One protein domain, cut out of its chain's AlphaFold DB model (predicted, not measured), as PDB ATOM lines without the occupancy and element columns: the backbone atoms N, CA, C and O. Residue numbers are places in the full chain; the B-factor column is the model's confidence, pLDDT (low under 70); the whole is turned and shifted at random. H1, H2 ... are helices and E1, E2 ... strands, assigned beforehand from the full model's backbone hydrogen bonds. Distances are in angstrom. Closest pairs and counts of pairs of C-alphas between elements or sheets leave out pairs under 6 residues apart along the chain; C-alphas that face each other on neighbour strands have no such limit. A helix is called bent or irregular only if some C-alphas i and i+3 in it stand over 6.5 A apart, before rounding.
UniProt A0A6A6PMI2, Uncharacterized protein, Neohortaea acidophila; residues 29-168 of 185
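Overview. This is residues 29 to 168 of the 185 residues of an uncharacterized protein of Neohortaea acidophila (UniProt A0A6A6PMI2). A small sheet of three parallel strands sits between two groups of helices in an elongated body: H5 covers one face of the sheet, H1, H2 and H3 cluster at one end, and the helical hairpin of H6 and H7 lies toward the other end with H4 near it. The long link of residues 86 to 99 loops out beyond H4 before H4 leads back to the sheet. The printed part has 140 residues, in the order H1 E1 H2 H3 E2 H4 H5 E3 H6 H7, with sheet order E1 E2 E3, and is mostly helix. It is only just compact, close to loose, with a radius of gyration of the C-alphas of 16.8 A and spans of 58 by 31 by 26 A.

Arrangement. Begin at the sheet: E1, residues 45 to 49, and E3, residues 128 to 130, are its edge strands, and E2, residues 83 to 85, is the inner one. Between E1 and E2, parallel at 43 degrees, find N 47 and O 84 2.8 A apart; between E2 and E3, parallel at 39 degrees, N 85 and O 129 are 2.9 A apart, both within hydrogen-bond range. H5, residues 114 to 124, is on one face, making two layers, sheet and helix: its height over the sheet is 9.7 A, and it runs along the strands over E2, at 16 degrees on the local plane; with 2 C-alphas falling on E1, it is only just not over E1. H4, residues 100 to 110, and H6, residues 133 to 147, only graze the sheet. Two strand-helix-strand units, parallel neighbour strands with helices between, have right-handed crossovers: E1 to E2 through H2, residues 61 to 64, and H3, residues 67 to 80; E2 to E3 through H4 and H5. H1, residues 29 to 39, touches H3 at a steep tilt of 65 degrees, the same way, closest at the C-alphas of Cys 35 and Ser 73, 5.0 A. H6 and H7, residues 151 to 168, form a hairpin at a shallow tilt of 16 degrees, opposite ways; their closest C-alphas, Ser 133 and Val 165, are 5.1 A apart. Every O i to N i+4 pair is within hydrogen-bond range in H1, H4, H5 and H7, against 8 of 10 in H3 and 9 of 11 in H6; H2 is too short for one.

Along the chain. Find C-alpha 45 at (260.298, 231.692, 327.889), where E1 begins. H1 starts at C-alpha 29, (251.077, 229.985, 352.133), and H7 runs 25.7 A to C-alpha 168 at (276.519, 230.486, 313.015). H3 is 20.1 A long and irregular, but only just, with C-alphas 72 and 75 6.7 A apart; H6 is 20.0 A.

Size, cuts and confidence. The C-alphas farthest apart, of Glu 29 and Arg 96, are 58.5 A apart. The printed part has no cut; the links E1 to H2 and E2 to H4 are long. The mean pLDDT of the printed part is 83.5; look for values under 70 at residues 91 to 98, 145 to 150 and 163 to 168, among others.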
ATOM      1  N   GLU A  29     249.905 230.807 352.444       92.19
ATOM      2  CA  GLU A  29     251.077 229.985 352.133       92.19
ATOM      3  C   GLU A  29     250.778 228.960 351.035       92.19
ATOM      4  O   GLU A  29     251.581 228.751 350.124       92.19
ATOM      5  N   LEU A  30     249.604 228.323 351.093       92.00
ATOM      6  CA  LEU A  30     249.176 227.374 350.063       92.00
ATOM      7  C   LEU A  30     248.873 228.103 348.757       92.00
ATOM      8  O   LEU A  30     249.252 227.623 347.688       92.00
ATOM      9  N   TRP A  31     248.240 229.272 348.844       90.25
ATOM     10  CA  TRP A  31     247.937 230.095 347.682       90.25
ATOM     11  C   TRP A  31     249.202 230.561 346.948       90.25
ATOM     12  O   TRP A  31     249.300 230.398 345.730       90.25
ATOM     13  N   ALA A  32     250.201 231.059 347.680       90.50
ATOM     14  CA  ALA A  32     251.487 231.469 347.119       90.50
ATOM     15  C   ALA A  32     252.216 230.294 346.443       90.50
ATOM     16  O   ALA A  32     252.726 230.431 345.328       90.50
ATOM     17  N   ASN A  33     252.201 229.109 347.065       94.12
ATOM     18  CA  ASN A  33     252.785 227.900 346.482       94.12
ATOM     19  C   ASN A  33     252.077 227.479 345.187       94.12
ATOM     20  O   ASN A  33     252.746 227.147 344.209       94.12
ATOM     21  N   ILE A  34     250.743 227.533 345.146       93.19
ATOM     22  CA  ILE A  34     249.974 227.263 343.923       93.19
ATOM     23  C   ILE A  34     250.335 228.284 342.844       93.19
ATOM     24  O   ILE A  34     250.646 227.890 341.723       93.19
ATOM     25  N   CYS A  35     250.351 229.580 343.174       93.38
ATOM     26  CA  CYS A  35     250.719 230.629 342.227       93.38
ATOM     27  C   CYS A  35     252.105 230.377 341.631       93.38
ATOM     28  O   CYS A  35     252.243 230.415 340.411       93.38
ATOM     29  N   LYS A  36     253.099 230.052 342.467       95.12
ATOM     30  CA  LYS A  36     254.456 229.708 342.028       95.12
ATOM     31  C   LYS A  36     254.474 228.497 341.093       95.12
ATOM     32  O   LYS A  36     255.044 228.588 340.012       95.12
ATOM     33  N   LEU A  37     253.833 227.393 341.476       95.56
ATOM     34  CA  LEU A  37     253.820 226.163 340.676       95.56
ATOM     35  C   LEU A  37     253.121 226.347 339.325       95.56
ATOM     36  O   LEU A  37     253.554 225.776 338.332       95.56
ATOM     37  N   VAL A  38     252.052 227.144 339.277       95.38
ATOM     38  CA  VAL A  38     251.270 227.362 338.050       95.38
ATOM     39  C   VAL A  38     251.995 228.274 337.058       95.38
ATOM     40  O   VAL A  38     251.787 228.138 335.854       95.38
ATOM     41  N   VAL A  39     252.812 229.220 337.530       96.88
ATOM     42  CA  VAL A  39     253.544 230.142 336.643       96.88
ATOM     43  C   VAL A  39     254.940 229.662 336.268       96.88
ATOM     44  O   VAL A  39     255.566 230.285 335.412       96.88
ATOM     45  N   GLN A  40     255.451 228.617 336.917       96.62
ATOM     46  CA  GLN A  40     256.775 228.079 336.643       96.62
ATOM     47  C   GLN A  40     256.751 227.224 335.372       96.62
ATOM     48  O   GLN A  40     256.063 226.210 335.289       96.62
ATOM     49  N   GLU A  41     257.549 227.621 334.392       93.75
ATOM     50  CA  GLU A  41     257.743 226.919 333.133       93.75
ATOM     51  C   GLU A  41     259.002 226.052 333.207       93.75
ATOM     52  O   GLU A  41     260.069 226.477 333.652       93.75
ATOM     53  N   THR A  42     258.907 224.819 332.710       91.25
ATOM     54  CA  THR A  42     260.061 223.903 332.636       91.25
ATOM     55  C   THR A  42     261.077 224.336 331.572       91.25
ATOM     56  O   THR A  42     262.212 223.867 331.558       91.25
ATOM     57  N   ARG A  43     260.670 225.200 330.635       89.50
ATOM     58  CA  ARG A  43     261.484 225.667 329.505       89.50
ATOM     59  C   ARG A  43     261.661 227.177 329.571       89.50
ATOM     60  O   ARG A  43     260.808 227.883 330.097       89.50
ATOM     61  N   SER A  44     262.751 227.673 328.984       91.50
ATOM     62  CA  SER A  44     262.959 229.116 328.861       91.50
ATOM     63  C   SER A  44     261.845 229.765 328.031       91.50
ATOM     64  O   SER A  44     261.444 229.252 326.983       91.50
ATOM     65  N   ILE A  45     261.368 230.911 328.501       92.88
ATOM     66  CA  ILE A  45     260.298 231.692 327.889       92.88
ATOM     67  C   ILE A  45     260.905 232.632 326.856       92.88
ATOM     68  O   ILE A  45     261.767 233.452 327.170       92.88
ATOM     69  N   ILE A  46     260.423 232.531 325.621       92.12
ATOM     70  CA  ILE A  46     260.961 233.308 324.505       92.12
ATOM     71  C   ILE A  46     260.276 234.674 324.451       92.12
ATOM     72  O   ILE A  46     259.055 234.771 324.290       92.12
ATOM     73  N   LEU A  47     261.080 235.728 324.544       94.69
ATOM     74  CA  LEU A  47     260.690 237.103 324.273       94.69
ATOM     75  C   LEU A  47     260.372 237.263 322.784       94.69
ATOM     76  O   LEU A  47     261.119 236.787 321.926       94.69
ATOM     77  N   LYS A  48     259.276 237.957 322.471       91.81
ATOM     78  CA  LYS A  48     258.832 238.197 321.094       91.81
ATOM     79  C   LYS A  48     258.795 239.685 320.773       91.81
ATOM     80  O   LYS A  48     258.545 240.483 321.676       91.81
ATOM     81  N   PRO A  49     258.981 240.069 319.502       91.88
ATOM     82  CA  PRO A  49     258.755 241.445 319.088       91.88
ATOM     83  C   PRO A  49     257.277 241.801 319.276       91.88
ATOM     84  O   PRO A  49     256.384 241.023 318.924       91.88
ATOM     85  N   GLY A  50     257.006 242.969 319.851       88.56
ATOM     86  CA  GLY A  50     255.649 243.492 319.962       88.56
ATOM     87  C   GLY A  50     255.309 244.510 318.878       88.56
ATOM     88  O   GLY A  50     256.172 245.078 318.217       88.56
ATOM     89  N   LYS A  51     254.005 244.744 318.687       80.38
ATOM     90  CA  LYS A  51     253.500 245.761 317.746       80.38
ATOM     91  C   LYS A  51     253.529 247.176 318.338       80.38
ATOM     92  O   LYS A  51     253.760 248.136 317.613       80.38
ATOM     93  N   HIS A  52     253.238 247.286 319.635       71.19
ATOM     94  CA  HIS A  52     253.125 248.553 320.372       71.19
ATOM     95  C   HIS A  52     254.084 248.639 321.565       71.19
ATOM     96  O   HIS A  52     254.458 249.735 321.962       71.19
ATOM     97  N   CYS A  53     254.491 247.488 322.102       68.38
ATOM     98  CA  CYS A  53     255.595 247.375 323.046       68.38
ATOM     99  C   CYS A  53     256.804 246.808 322.296       68.38
ATOM    100  O   CYS A  53     256.601 245.939 321.447       68.38
ATOM    101  N   PRO A  54     258.033 247.243 322.608       83.50
ATOM    102  CA  PRO A  54     259.238 246.724 321.959       83.50
ATOM    103  C   PRO A  54     259.378 245.202 322.134       83.50
ATOM    104  O   PRO A  54     259.697 244.473 321.194       83.50
ATOM    105  N   VAL A  55     259.006 244.704 323.318       92.38
ATOM    106  CA  VAL A  55     259.061 243.288 323.683       92.38
ATOM    107  C   VAL A  55     257.728 242.830 324.263       92.38
ATOM    108  O   VAL A  55     257.104 243.526 325.063       92.38
ATOM    109  N   VAL A  56     257.293 241.633 323.879       92.38
ATOM    110  CA  VAL A  56     256.106 240.960 324.408       92.38
ATOM    111  C   VAL A  56     256.499 239.619 325.010       92.38
ATOM    112  O   VAL A  56     257.206 238.817 324.398       92.38
ATOM    113  N   VAL A  57     255.964 239.358 326.201       93.19
ATOM    114  CA  VAL A  57     256.074 238.080 326.905       93.19
ATOM    115  C   VAL A  57     254.703 237.435 326.997       93.19
ATOM    116  O   VAL A  57     253.727 238.062 327.419       93.19
ATOM    117  N   ARG A  58     254.616 236.154 326.631       91.19
ATOM    118  CA  ARG A  58     253.390 235.373 326.803       91.19
ATOM    119  C   ARG A  58     253.231 234.997 328.276       91.19
ATOM    120  O   ARG A  58     253.684 233.946 328.705       91.19
ATOM    121  N   GLN A  59     252.572 235.864 329.041       93.31
ATOM    122  CA  GLN A  59     252.231 235.567 330.431       93.31
ATOM    123  C   GLN A  59     251.210 234.411 330.512       93.31
ATOM    124  O   GLN A  59     250.300 234.348 329.666       93.31
ATOM    125  N   PRO A  60     251.319 233.525 331.520       93.88
ATOM    126  CA  PRO A  60     250.415 232.396 331.703       93.88
ATOM    127  C   PRO A  60     248.996 232.883 331.998       93.88
ATOM    128  O   PRO A  60     248.795 233.959 332.566       93.88
ATOM    129  N   GLY A  61     247.995 232.083 331.618       93.31
ATOM    130  CA  GLY A  61     246.581 232.469 331.703       93.31
ATOM    131  C   GLY A  61     246.148 232.921 333.101       93.31
ATOM    132  O   GLY A  61     245.367 233.863 333.217       93.31
ATOM    133  N   ILE A  62     246.729 232.333 334.152       93.88
ATOM    134  CA  ILE A  62     246.426 232.664 335.551       93.88
ATOM    135  C   ILE A  62     246.666 234.147 335.880       93.88
ATOM    136  O   ILE A  62     245.862 234.769 336.568       93.88
ATOM    137  N   THR A  63     247.693 234.766 335.287       94.94
ATOM    138  CA  THR A  63     248.036 236.190 335.492       94.94
ATOM    139  C   THR A  63     247.032 237.159 334.853       94.94
ATOM    140  O   THR A  63     247.165 238.379 334.990       94.94
ATOM    141  N   LYS A  64     246.043 236.637 334.117       94.88
ATOM    142  CA  LYS A  64     245.012 237.403 333.404       94.88
ATOM    143  C   LYS A  64     243.612 237.217 333.993       94.88
ATOM    144  O   LYS A  64     242.676 237.810 333.473       94.88
ATOM    145  N   VAL A  65     243.456 236.405 335.045       92.00
ATOM    146  CA  VAL A  65     242.139 236.063 335.609       92.00
ATOM    147  C   VAL A  65     241.521 237.250 336.347       92.00
ATOM    148  O   VAL A  65     240.437 237.704 335.995       92.00
ATOM    149  N   CYS A  66     242.201 237.770 337.369       93.00
ATOM    150  CA  CYS A  66     241.782 238.970 338.087       93.00
ATOM    151  C   CYS A  66     242.992 239.680 338.708       93.00
ATOM    152  O   CYS A  66     244.094 239.130 338.750       93.00
ATOM    153  N   ARG A  67     242.782 240.908 339.196       94.25
ATOM    154  CA  ARG A  67     243.850 241.752 339.749       94.25
ATOM    155  C   ARG A  67     244.577 241.102 340.930       94.25
ATOM    156  O   ARG A  67     245.798 241.074 340.909       94.25
ATOM    157  N   ALA A  68     243.845 240.530 341.888       90.75
ATOM    158  CA  ALA A  68     244.439 239.898 343.069       90.75
ATOM    159  C   ALA A  68     245.351 238.715 342.695       90.75
ATOM    160  O   ALA A  68     246.505 238.656 343.100       90.75
ATOM    161  N   ILE A  69     244.870 237.813 341.830       91.81
ATOM    162  CA  ILE A  69     245.672 236.679 341.345       91.81
ATOM    163  C   ILE A  69     246.897 237.177 340.573       91.81
ATOM    164  O   ILE A  69     247.981 236.609 340.694       91.81
ATOM    165  N   ARG A  70     246.749 238.236 339.771       95.31
ATOM    166  CA  ARG A  70     247.855 238.829 339.017       95.31
ATOM    167  C   ARG A  70     248.928 239.418 339.934       95.31
ATOM    168  O   ARG A  70     250.100 239.175 339.677       95.31
ATOM    169  N   GLU A  71     248.541 240.173 340.959       94.69
ATOM    170  CA  GLU A  71     249.471 240.797 341.912       94.69
ATOM    171  C   GLU A  71     250.295 239.746 342.673       94.69
ATOM    172  O   GLU A  71     251.494 239.939 342.852       94.69
ATOM    173  N   GLU A  72     249.698 238.596 342.997       93.62
ATOM    174  CA  GLU A  72     250.394 237.473 343.639       93.62
ATOM    175  C   GLU A  72     251.265 236.665 342.661       93.62
ATOM    176  O   GLU A  72     252.424 236.359 342.929       93.62
ATOM    177  N   SER A  73     250.729 236.302 341.492       96.12
ATOM    178  CA  SER A  73     251.384 235.353 340.578       96.12
ATOM    179  C   SER A  73     252.470 235.973 339.698       96.12
ATOM    180  O   SER A  73     253.446 235.304 339.347       96.12
ATOM    181  N   LEU A  74     252.332 237.246 339.324       96.06
ATOM    182  CA  LEU A  74     253.223 237.882 338.357       96.06
ATOM    183  C   LEU A  74     254.669 238.058 338.869       96.06
ATOM    184  O   LEU A  74     255.591 237.794 338.094       96.06
ATOM    185  N   PRO A  75     254.919 238.420 340.142       96.06
ATOM    186  CA  PRO A  75     256.276 238.447 340.684       96.06
ATOM    187  C   PRO A  75     256.961 237.076 340.642       96.06
ATOM    188  O   PRO A  75     258.141 236.990 340.307       96.06
ATOM    189  N   HIS A  76     256.231 235.994 340.936       96.44
ATOM    190  CA  HIS A  76     256.764 234.633 340.825       96.44
ATOM    191  C   HIS A  76     257.081 234.270 339.375       96.44
ATOM    192  O   HIS A  76     258.133 233.698 339.111       96.44
ATOM    193  N   PHE A  77     256.225 234.663 338.431       97.44
ATOM    194  CA  PHE A  77     256.463 234.426 337.011       97.44
ATOM    195  C   PHE A  77     257.790 235.034 336.543       97.44
ATOM    196  O   PHE A  77     258.564 234.361 335.871       97.44
ATOM    197  N   TYR A  78     258.084 236.279 336.910       97.00
ATOM    198  CA  TYR A  78     259.331 236.927 336.498       97.00
ATOM    199  C   TYR A  78     260.557 236.439 337.277       97.00
ATOM    200  O   TYR A  78     261.646 236.383 336.719       97.00
ATOM    201  N   ARG A  79     260.390 236.044 338.543       96.31
ATOM    202  CA  ARG A  79     261.497 235.584 339.393       96.31
ATOM    203  C   ARG A  79     261.944 234.152 339.100       96.31
ATOM    204  O   ARG A  79     263.128 233.858 339.182       96.31
ATOM    205  N   GLU A  80     260.999 233.253 338.841       95.81
ATOM    206  CA  GLU A  80     261.253 231.805 338.826       95.81
ATOM    207  C   GLU A  80     261.498 231.257 337.413       95.81
ATOM    208  O   GLU A  80     261.911 230.107 337.260       95.81
ATOM    209  N   ASN A  81     261.250 232.062 336.377       97.25
ATOM    210  CA  ASN A  81     261.414 231.651 334.988       97.25
ATOM    211  C   ASN A  81     262.668 232.234 334.354       97.25
ATOM    212  O   ASN A  81     263.111 233.337 334.660       97.25
ATOM    213  N   GLN A  82     263.203 231.490 333.391       95.75
ATOM    214  CA  GLN A  82     264.278 231.966 332.536       95.75
ATOM    215  C   GLN A  82     263.697 232.593 331.278       95.75
ATOM    216  O   GLN A  82     262.887 231.967 330.594       95.75
ATOM    217  N   PHE A  83     264.172 233.783 330.928       96.12
ATOM    218  CA  PHE A  83     263.777 234.474 329.708       96.12
ATOM    219  C   PHE A  83     264.900 234.409 328.685       96.12
ATOM    220  O   PHE A  83     266.080 234.551 329.013       96.12
ATOM    221  N   CYS A  84     264.542 234.177 327.429       95.12
ATOM    222  CA  CYS A  84     265.492 234.166 326.333       95.12
ATOM    223  C   CYS A  84     264.945 234.890 325.109       95.12
ATOM    224  O   CYS A  84     263.741 235.070 324.964       95.12
ATOM    225  N   TYR A  85     265.822 235.313 324.208       93.94
ATOM    226  CA  TYR A  85     265.411 235.977 322.975       93.94
ATOM    227  C   TYR A  85     266.263 235.546 321.793       93.94
ATOM    228  O   TYR A  85     267.434 235.177 321.934       93.94
ATOM    229  N   LEU A  86     265.670 235.619 320.602       89.94
ATOM    230  CA  LEU A  86     266.391 235.409 319.359       89.94
ATOM    231  C   LEU A  86     266.957 236.740 318.892       89.94
ATOM    232  O   LEU A  86     266.221 237.670 318.563       89.94
ATOM    233  N   HIS A  87     268.278 236.814 318.793       86.75
ATOM    234  CA  HIS A  87     268.912 237.939 318.127       86.75
ATOM    235  C   HIS A  87     268.585 237.923 316.628       86.75
ATOM    236  O   HIS A  87     268.464 236.856 316.021       86.75
ATOM    237  N   ARG A  88     268.534 239.110 316.011       84.88
ATOM    238  CA  ARG A  88     268.387 239.271 314.559       84.88
ATOM    239  C   ARG A  88     269.349 238.354 313.794       84.88
ATOM    240  O   ARG A  88     270.565 238.380 314.019       84.88
ATOM    241  N   ILE A  89     268.792 237.595 312.857       78.25
ATOM    242  CA  ILE A  89     269.522 236.768 311.903       78.25
ATOM    243  C   ILE A  89     270.072 237.689 310.812       78.25
ATOM    244  O   ILE A  89     269.319 238.327 310.070       78.25
ATOM    245  N   SER A  90     271.398 237.787 310.738       71.94
ATOM    246  CA  SER A  90     272.116 238.525 309.698       71.94
ATOM    247  C   SER A  90     272.421 237.624 308.502       71.94
ATOM    248  O   SER A  90     272.853 236.490 308.684       71.94
ATOM    249  N   PHE A  91     272.306 238.163 307.288       61.88
ATOM    250  CA  PHE A  91     272.576 237.453 306.027       61.88
ATOM    251  C   PHE A  91     274.069 237.154 305.767       61.88
ATOM    252  O   PHE A  91     274.410 236.591 304.731       61.88
ATOM    253  N   LEU A  92     274.979 237.533 306.673       49.16
ATOM    254  CA  LEU A  92     276.428 237.373 306.503       49.16
ATOM    255  C   LEU A  92     276.811 235.880 306.456       49.16
ATOM    256  O   LEU A  92     277.160 235.289 307.472       49.16
ATOM    257  N   GLY A  93     276.719 235.281 305.267       51.97
ATOM    258  CA  GLY A  93     277.103 233.897 304.982       51.97
ATOM    259  C   GLY A  93     276.011 233.002 304.391       51.97
ATOM    260  O   GLY A  93     276.296 231.835 304.131       51.97
ATOM    261  N   SER A  94     274.786 233.492 304.156       49.44
ATOM    262  CA  SER A  94     273.754 232.640 303.554       49.44
ATOM    263  C   SER A  94     274.146 232.267 302.126       49.44
ATOM    264  O   SER A  94     274.342 233.136 301.273       49.44
ATOM    265  N   ARG A  95     274.213 230.959 301.848       54.25
ATOM    266  CA  ARG A  95     274.124 230.429 300.480       54.25
ATOM    267  C   ARG A  95     272.920 231.073 299.776       54.25
ATOM    268  O   ARG A  95     271.942 231.435 300.434       54.25
ATOM    269  N   ARG A  96     273.008 231.226 298.449       59.91
ATOM    270  CA  ARG A  96     272.076 231.973 297.571       59.91
ATOM    271  C   ARG A  96     270.618 231.474 297.588       59.91
ATOM    272  O   ARG A  96     269.790 232.023 296.875       59.91
ATOM    273  N   ASP A  97     270.309 230.477 298.406       65.50
ATOM    274  CA  ASP A  97     269.086 229.679 298.338       65.50
ATOM    275  C   ASP A  97     267.967 230.217 299.246       65.50
ATOM    276  O   ASP A  97     266.886 229.642 299.305       65.50
ATOM    277  N   VAL A  98     268.216 231.304 299.987       66.12
ATOM    278  CA  VAL A  98     267.257 231.883 300.937       66.12
ATOM    279  C   VAL A  98     266.857 233.279 300.497       66.12
ATOM    280  O   VAL A  98     267.701 234.172 300.398       66.12
ATOM    281  N   SER A  99     265.558 233.496 300.294       76.75
ATOM    282  CA  SER A  99     265.065 234.819 299.931       76.75
ATOM    283  C   SER A  99     265.265 235.823 301.081       76.75
ATOM    284  O   SER A  99     265.012 235.541 302.257       76.75
ATOM    285  N   ASN A 100     265.672 237.048 300.739       79.94
ATOM    286  CA  ASN A 100     265.748 238.151 301.703       79.94
ATOM    287  C   ASN A 100     264.388 238.439 302.363       79.94
ATOM    288  O   ASN A 100     264.344 238.899 303.504       79.94
ATOM    289  N   ALA A 101     263.283 238.176 301.657       80.94
ATOM    290  CA  ALA A 101     261.935 238.354 302.183       80.94
ATOM    291  C   ALA A 101     261.653 237.382 303.336       80.94
ATOM    292  O   ALA A 101     261.182 237.814 304.390       80.94
ATOM    293  N   THR A 102     262.027 236.106 303.197       75.12
ATOM    294  CA  THR A 102     261.816 235.104 304.250       75.12
ATOM    295  C   THR A 102     262.618 235.449 305.508       75.12
ATOM    296  O   THR A 102     262.070 235.445 306.608       75.12
ATOM    297  N   VAL A 103     263.881 235.874 305.368       77.06
ATOM    298  CA  VAL A 103     264.709 236.315 306.513       77.06
ATOM    299  C   VAL A 103     264.102 237.526 307.223       77.06
ATOM    300  O   VAL A 103     264.082 237.575 308.453       77.06
ATOM    301  N   ARG A 104     263.586 238.511 306.474       83.75
ATOM    302  CA  ARG A 104     262.893 239.668 307.066       83.75
ATOM    303  C   ARG A 104     261.645 239.240 307.830       83.75
ATOM    304  O   ARG A 104     261.455 239.712 308.945       83.75
ATOM    305  N   ASN A 105     260.847 238.335 307.269       81.69
ATOM    306  CA  ASN A 105     259.643 237.816 307.918       81.69
ATOM    307  C   ASN A 105     259.960 237.064 309.216       81.69
ATOM    308  O   ASN A 105     259.315 237.309 310.232       81.69
ATOM    309  N   VAL A 106     260.981 236.202 309.213       80.12
ATOM    310  CA  VAL A 106     261.445 235.498 310.420       80.12
ATOM    311  C   VAL A 106     261.911 236.497 311.477       80.12
ATOM    312  O   VAL A 106     261.431 236.460 312.609       80.12
ATOM    313  N   ASN A 107     262.780 237.439 311.098       85.38
ATOM    314  CA  ASN A 107     263.272 238.467 312.012       85.38
ATOM    315  C   ASN A 107     262.132 239.305 312.608       85.38
ATOM    316  O   ASN A 107     262.150 239.578 313.799       85.38
ATOM    317  N   ALA A 108     261.137 239.687 311.805       86.12
ATOM    318  CA  ALA A 108     260.009 240.495 312.261       86.12
ATOM    319  C   ALA A 108     259.066 239.754 313.223       86.12
ATOM    320  O   ALA A 108     258.351 240.400 313.982       86.12
ATOM    321  N   ARG A 109     259.030 238.416 313.183       84.38
ATOM    322  CA  ARG A 109     258.122 237.604 314.009       84.38
ATOM    323  C   ARG A 109     258.775 237.035 315.260       84.38
ATOM    324  O   ARG A 109     258.089 236.829 316.254       84.38
ATOM    325  N   LEU A 110     260.067 236.730 315.188       85.50
ATOM    326  CA  LEU A 110     260.741 235.921 316.201       85.50
ATOM    327  C   LEU A 110     261.934 236.625 316.834       85.50
ATOM    328  O   LEU A 110     262.280 236.304 317.966       85.50
ATOM    329  N   CYS A 111     262.571 237.560 316.129       89.25
ATOM    330  CA  CYS A 111     263.766 238.206 316.643       89.25
ATOM    331  C   CYS A 111     263.427 239.495 317.379       89.25
ATOM    332  O   CYS A 111     262.651 240.318 316.900       89.25
ATOM    333  N   VAL A 112     264.093 239.687 318.511       92.62
ATOM    334  CA  VAL A 112     264.024 240.912 319.300       92.62
ATOM    335  C   VAL A 112     265.377 241.617 319.185       92.62
ATOM    336  O   VAL A 112     266.417 240.982 319.401       92.62
ATOM    337  N   PRO A 113     265.416 242.894 318.770       91.19
ATOM    338  CA  PRO A 113     266.631 243.699 318.827       91.19
ATOM    339  C   PRO A 113     267.212 243.764 320.247       91.19
ATOM    340  O   PRO A 113     266.469 243.855 321.214       91.19
ATOM    341  N   THR A 114     268.540 243.764 320.391       90.44
ATOM    342  CA  THR A 114     269.180 243.795 321.722       90.44
ATOM    343  C   THR A 114     268.762 245.005 322.551       90.44
ATOM    344  O   THR A 114     268.447 244.847 323.718       90.44
ATOM    345  N   TRP A 115     268.653 246.184 321.932       91.62
ATOM    346  CA  TRP A 115     268.233 247.402 322.631       91.62
ATOM    347  C   TRP A 115     266.806 247.309 323.202       91.62
ATOM    348  O   TRP A 115     266.541 247.847 324.273       91.62
ATOM    349  N   ASP A 116     265.904 246.595 322.517       94.38
ATOM    350  CA  ASP A 116     264.546 246.334 323.003       94.38
ATOM    351  C   ASP A 116     264.571 245.415 324.231       94.38
ATOM    352  O   ASP A 116     263.812 245.611 325.181       94.38
ATOM    353  N   VAL A 117     265.464 244.420 324.226       94.56
ATOM    354  CA  VAL A 117     265.664 243.513 325.363       94.56
ATOM    355  C   VAL A 117     266.266 244.246 326.551       94.56
ATOM    356  O   VAL A 117     265.773 244.068 327.657       94.56
ATOM    357  N   ASP A 118     267.275 245.088 326.335       93.81
ATOM    358  CA  ASP A 118     267.902 245.866 327.406       93.81
ATOM    359  C   ASP A 118     266.866 246.771 328.085       93.81
ATOM    360  O   ASP A 118     266.762 246.793 329.311       93.81
ATOM    361  N   PHE A 119     266.028 247.450 327.291       94.44
ATOM    362  CA  PHE A 119     264.923 248.253 327.810       94.44
ATOM    363  C   PHE A 119     263.934 247.407 328.624       94.44
ATOM    364  O   PHE A 119     263.585 247.769 329.747       94.44
ATOM    365  N   TRP A 120     263.515 246.258 328.086       95.31
ATOM    366  CA  TRP A 120     262.625 245.328 328.783       95.31
ATOM    367  C   TRP A 120     263.233 244.821 330.099       95.31
ATOM    368  O   TRP A 120     262.544 244.768 331.116       95.31
ATOM    369  N   THR A 121     264.528 244.502 330.112       95.19
ATOM    370  CA  THR A 121     265.254 244.073 331.311       95.19
ATOM    371  C   THR A 121     265.315 245.185 332.352       95.19
ATOM    372  O   THR A 121     265.107 244.905 333.530       95.19
ATOM    373  N   CYS A 122     265.526 246.442 331.953       95.12
ATOM    374  CA  CYS A 122     265.462 247.580 332.871       95.12
ATOM    375  C   CYS A 122     264.057 247.792 333.456       95.12
ATOM    376  O   CYS A 122     263.939 248.093 334.640       95.12
ATOM    377  N   GLU A 123     263.005 247.637 332.650       93.75
ATOM    378  CA  GLU A 123     261.615 247.817 333.092       93.75
ATOM    379  C   GLU A 123     261.171 246.713 334.062       93.75
ATOM    380  O   GLU A 123     260.544 246.986 335.085       93.75
ATOM    381  N   VAL A 124     261.499 245.458 333.746       93.75
ATOM    382  CA  VAL A 124     261.029 244.278 334.490       93.75
ATOM    383  C   VAL A 124     261.983 243.884 335.623       93.75
ATOM    384  O   VAL A 124     261.567 243.230 336.578       93.75
ATOM    385  N   GLY A 125     263.256 244.277 335.546       96.12
ATOM    386  CA  GLY A 125     264.291 243.895 336.508       96.12
ATOM    387  C   GLY A 125     264.748 242.439 336.374       96.12
ATOM    388  O   GLY A 125     265.187 241.847 337.357       96.12
ATOM    389  N   VAL A 126     264.612 241.844 335.182       96.00
ATOM    390  CA  VAL A 126     264.988 240.449 334.903       96.00
ATOM    391  C   VAL A 126     265.843 240.368 333.648       96.00
ATOM    392  O   VAL A 126     265.496 240.918 332.602       96.00
ATOM    393  N   GLU A 127     266.960 239.655 333.741       96.50
ATOM    394  CA  GLU A 127     267.850 239.432 332.606       96.50
ATOM    395  C   GLU A 127     267.267 238.410 331.625       96.50
ATOM    396  O   GLU A 127     266.757 237.354 332.013       96.50
ATOM    397  N   ALA A 128     267.396 238.704 330.332       96.38
ATOM    398  CA  ALA A 128     267.088 237.762 329.269       96.38
ATOM    399  C   ALA A 128     268.359 237.354 328.525       96.38
ATOM    400  O   ALA A 128     269.154 238.188 328.092       96.38
ATOM    401  N   ARG A 129     268.535 236.047 328.326       95.31
ATOM    402  CA  ARG A 129     269.705 235.503 327.628       95.31
ATOM    403  C   ARG A 129     269.466 235.374 326.128       95.31
ATOM    404  O   ARG A 129     268.361 235.067 325.681       95.31
ATOM    405  N   ILE A 130     270.520 235.509 325.334       91.94
ATOM    406  CA  ILE A 130     270.452 235.113 323.924       91.94
ATOM    407  C   ILE A 130     270.266 233.594 323.872       91.94
ATOM    408  O   ILE A 130     270.998 232.846 324.524       91.94
ATOM    409  N   ILE A 131     269.274 233.139 323.110       89.94
ATOM    410  CA  ILE A 131     269.017 231.711 322.942       89.94
ATOM    411  C   ILE A 131     270.122 231.053 322.100       89.94
ATOM    412  O   ILE A 131     270.593 231.620 321.106       89.94
ATOM    413  N   GLY A 132     270.532 229.846 322.494       83.25
ATOM    414  CA  GLY A 132     271.458 229.040 321.706       83.25
ATOM    415  C   GLY A 132     270.811 228.529 320.419       83.25
ATOM    416  O   GLY A 132     269.596 228.494 320.275       83.25
ATOM    417  N   SER A 133     271.632 228.087 319.481       75.19
ATOM    418  CA  SER A 133     271.244 227.492 318.197       75.19
ATOM    419  C   SER A 133     270.230 226.348 318.324       75.19
ATOM    420  O   SER A 133     269.164 226.389 317.709       75.19
ATOM    421  N   ALA A 134     270.546 225.338 319.137       79.31
ATOM    422  CA  ALA A 134     269.697 224.163 319.335       79.31
ATOM    423  C   ALA A 134     268.369 224.512 320.028       79.31
ATOM    424  O   ALA A 134     267.299 224.054 319.626       79.31
ATOM    425  N   GLU A 135     268.434 225.379 321.038       82.19
ATOM    426  CA  GLU A 135     267.261 225.870 321.759       82.19
ATOM    427  C   GLU A 135     266.371 226.730 320.860       82.19
ATOM    428  O   GLU A 135     265.156 226.577 320.902       82.19
ATOM    429  N   ALA A 136     266.959 227.584 320.013       78.62
ATOM    430  CA  ALA A 136     266.238 228.390 319.032       78.62
ATOM    431  C   ALA A 136     265.467 227.496 318.072       78.62
ATOM    432  O   ALA A 136     264.302 227.750 317.796       78.62
ATOM    433  N   LEU A 137     266.085 226.420 317.593       78.69
ATOM    434  CA  LEU A 137     265.410 225.495 316.700       78.69
ATOM    435  C   LEU A 137     264.198 224.844 317.391       78.69
ATOM    436  O   LEU A 137     263.099 224.882 316.844       78.69
ATOM    437  N   ALA A 138     264.364 224.327 318.612       80.75
ATOM    438  CA  ALA A 138     263.273 223.721 319.384       80.75
ATOM    439  C   ALA A 138     262.146 224.718 319.717       80.75
ATOM    440  O   ALA A 138     260.964 224.408 319.569       80.75
ATOM    441  N   ALA A 139     262.521 225.930 320.123       75.75
ATOM    442  CA  ALA A 139     261.638 227.063 320.363       75.75
ATOM    443  C   ALA A 139     260.781 227.387 319.137       75.75
ATOM    444  O   ALA A 139     259.564 227.533 319.229       75.75
ATOM    445  N   ILE A 140     261.418 227.473 317.975       75.00
ATOM    446  CA  ILE A 140     260.733 227.835 316.745       75.00
ATOM    447  C   ILE A 140     259.873 226.680 316.237       75.00
ATOM    448  O   ILE A 140     258.797 226.936 315.713       75.00
ATOM    449  N   HIS A 141     260.275 225.423 316.435       76.75
ATOM    450  CA  HIS A 141     259.413 224.279 316.131       76.75
ATOM    451  C   HIS A 141     258.070 224.362 316.864       76.75
ATOM    452  O   HIS A 141     257.037 224.204 316.225       76.75
ATOM    453  N   LEU A 142     258.080 224.689 318.160       75.06
ATOM    454  CA  LEU A 142     256.857 224.844 318.961       75.06
ATOM    455  C   LEU A 142     255.982 226.018 318.499       75.06
ATOM    456  O   LEU A 142     254.766 225.986 318.652       75.06
ATOM    457  N   GLU A 143     256.603 227.069 317.970       73.44
ATOM    458  CA  GLU A 143     255.916 228.295 317.562       73.44
ATOM    459  C   GLU A 143     255.438 228.259 316.108       73.44
ATOM    460  O   GLU A 143     254.421 228.863 315.779       73.44
ATOM    461  N   LEU A 144     256.125 227.541 315.219       70.50
ATOM    462  CA  LEU A 144     255.728 227.415 313.817       70.50
ATOM    463  C   LEU A 144     254.407 226.680 313.660       70.50
ATOM    464  O   LEU A 144     253.580 227.122 312.866       70.50
ATOM    465  N   ASP A 145     254.179 225.653 314.478       63.56
ATOM    466  CA  ASP A 145     252.913 224.917 314.506       63.56
ATOM    467  C   ASP A 145     251.730 225.846 314.865       63.56
ATOM    468  O   ASP A 145     250.589 225.583 314.493       63.56
ATOM    469  N   ILE A 146     252.000 226.976 315.534       63.50
ATOM    470  CA  ILE A 146     251.013 228.007 315.889       63.50
ATOM    471  C   ILE A 146     250.903 229.090 314.800       63.50
ATOM    472  O   ILE A 146     249.829 229.653 314.593       63.50
ATOM    473  N   ILE A 147     252.009 229.433 314.132       59.25
ATOM    474  CA  ILE A 147     252.117 230.644 313.304       59.25
ATOM    475  C   ILE A 147     251.706 230.430 311.848       59.25
ATOM    476  O   ILE A 147     251.130 231.348 311.259       59.25
ATOM    477  N   THR A 148     252.080 229.318 311.213       60.22
ATOM    478  CA  THR A 148     251.947 229.233 309.750       60.22
ATOM    479  C   THR A 148     250.575 228.761 309.308       60.22
ATOM    480  O   THR A 148     250.146 229.183 308.241       60.22
ATOM    481  N   GLY A 149     249.881 227.921 310.083       60.81
ATOM    482  CA  GLY A 149     248.597 227.317 309.679       60.81
ATOM    483  C   GLY A 149     248.664 226.457 308.402       60.81
ATOM    484  O   GLY A 149     247.681 225.816 308.051       60.81
ATOM    485  N   ASP A 150     249.822 226.443 307.742       66.81
ATOM    486  CA  ASP A 150     250.190 225.744 306.523       66.81
ATOM    487  C   ASP A 150     251.582 225.120 306.731       66.81
ATOM    488  O   ASP A 150     252.504 225.737 307.289       66.81
ATOM    489  N   GLU A 151     251.692 223.861 306.330       71.31
ATOM    490  CA  GLU A 151     252.819 222.970 306.578       71.31
ATOM    491  C   GLU A 151     254.025 223.330 305.696       71.31
ATOM    492  O   GLU A 151     255.172 223.228 306.140       71.31
ATOM    493  N   GLU A 152     253.785 223.848 304.487       71.31
ATOM    494  CA  GLU A 152     254.836 224.177 303.517       71.31
ATOM    495  C   GLU A 152     255.686 225.372 303.983       71.31
ATOM    496  O   GLU A 152     256.919 225.294 304.041       71.31
ATOM    497  N   GLY A 153     255.036 226.443 304.450       66.38
ATOM    498  CA  GLY A 153     255.720 227.598 305.039       66.38
ATOM    499  C   GLY A 153     256.472 227.260 306.334       66.38
ATOM    500  O   GLY A 153     257.553 227.802 306.587       66.38
ATOM    501  N   ALA A 154     255.949 226.331 307.146       68.25
ATOM    502  CA  ALA A 154     256.665 225.838 308.321       68.25
ATOM    503  C   ALA A 154     257.938 225.089 307.916       68.25
ATOM    504  O   ALA A 154     258.986 225.294 308.533       68.25
ATOM    505  N   LEU A 155     257.871 224.250 306.879       72.31
ATOM    506  CA  LEU A 155     259.010 223.479 306.391       72.31
ATOM    507  C   LEU A 155     260.120 224.381 305.838       72.31
ATOM    508  O   LEU A 155     261.294 224.170 306.155       72.31
ATOM    509  N   GLU A 156     259.760 225.416 305.071       70.75
ATOM    510  CA  GLU A 156     260.725 226.389 304.552       70.75
ATOM    511  C   GLU A 156     261.435 227.098 305.710       70.75
ATOM    512  O   GLU A 156     262.666 227.071 305.793       70.75
ATOM    513  N   VAL A 157     260.676 227.658 306.661       68.31
ATOM    514  CA  VAL A 157     261.242 228.372 307.815       68.31
ATOM    515  C   VAL A 157     262.100 227.438 308.676       68.31
ATOM    516  O   VAL A 157     263.203 227.829 309.064       68.31
ATOM    517  N   ARG A 158     261.677 226.185 308.899       73.00
ATOM    518  CA  ARG A 158     262.491 225.146 309.564       73.00
ATOM    519  C   ARG A 158     263.820 224.948 308.839       73.00
ATOM    520  O   ARG A 158     264.877 225.050 309.460       73.00
ATOM    521  N   GLY A 159     263.793 224.738 307.523       71.25
ATOM    522  CA  GLY A 159     264.999 224.558 306.715       71.25
ATOM    523  C   GLY A 159     265.931 225.773 306.755       71.25
ATOM    524  O   GLY A 159     267.155 225.625 306.771       71.25
ATOM    525  N   LEU A 160     265.385 226.989 306.792       68.19
ATOM    526  CA  LEU A 160     266.170 228.216 306.954       68.19
ATOM    527  C   LEU A 160     266.851 228.300 308.308       68.19
ATOM    528  O   LEU A 160     268.027 228.646 308.378       68.19
ATOM    529  N   LEU A 161     266.126 227.975 309.369       67.94
ATOM    530  CA  LEU A 161     266.628 228.089 310.726       67.94
ATOM    531  C   LEU A 161     267.692 227.058 311.016       67.94
ATOM    532  O   LEU A 161     268.742 227.453 311.504       67.94
ATOM    533  N   VAL A 162     267.490 225.798 310.623       72.31
ATOM    534  CA  VAL A 162     268.535 224.768 310.703       72.31
ATOM    535  C   VAL A 162     269.795 225.263 309.993       72.31
ATOM    536  O   VAL A 162     270.872 225.269 310.576       72.31
ATOM    537  N   ARG A 163     269.677 225.781 308.765       68.25
ATOM    538  CA  ARG A 163     270.839 226.285 308.015       68.25
ATOM    539  C   ARG A 163     271.493 227.499 308.674       68.25
ATOM    540  O   ARG A 163     272.719 227.542 308.745       68.25
ATOM    541  N   ALA A 164     270.722 228.469 309.161       63.44
ATOM    542  CA  ALA A 164     271.242 229.679 309.801       63.44
ATOM    543  C   ALA A 164     271.922 229.377 311.145       63.44
ATOM    544  O   ALA A 164     272.999 229.904 311.426       63.44
ATOM    545  N   VAL A 165     271.315 228.493 311.938       63.97
ATOM    546  CA  VAL A 165     271.843 227.957 313.195       63.97
ATOM    547  C   VAL A 165     273.179 227.262 312.949       63.97
ATOM    548  O   VAL A 165     274.187 227.677 313.520       63.97
ATOM    549  N   MET A 166     273.210 226.291 312.034       65.81
ATOM    550  CA  MET A 166     274.434 225.555 311.718       65.81
ATOM    551  C   MET A 166     275.509 226.505 311.170       65.81
ATOM    552  O   MET A 166     276.663 226.446 311.578       65.81
ATOM    553  N   SER A 167     275.143 227.463 310.312       63.03
ATOM    554  CA  SER A 167     276.095 228.439 309.754       63.03
ATOM    555  C   SER A 167     276.721 229.350 310.819       63.03
ATOM    556  O   SER A 167     277.888 229.720 310.690       63.03
ATOM    557  N   ARG A 168     275.984 229.709 311.882       58.47
ATOM    558  CA  ARG A 168     276.519 230.486 313.015       58.47
ATOM    559  C   ARG A 168     277.515 229.679 313.844       58.47
ATOM    560  O   ARG A 168     278.564 230.221 314.191       58.47
TER     561      ARG A 168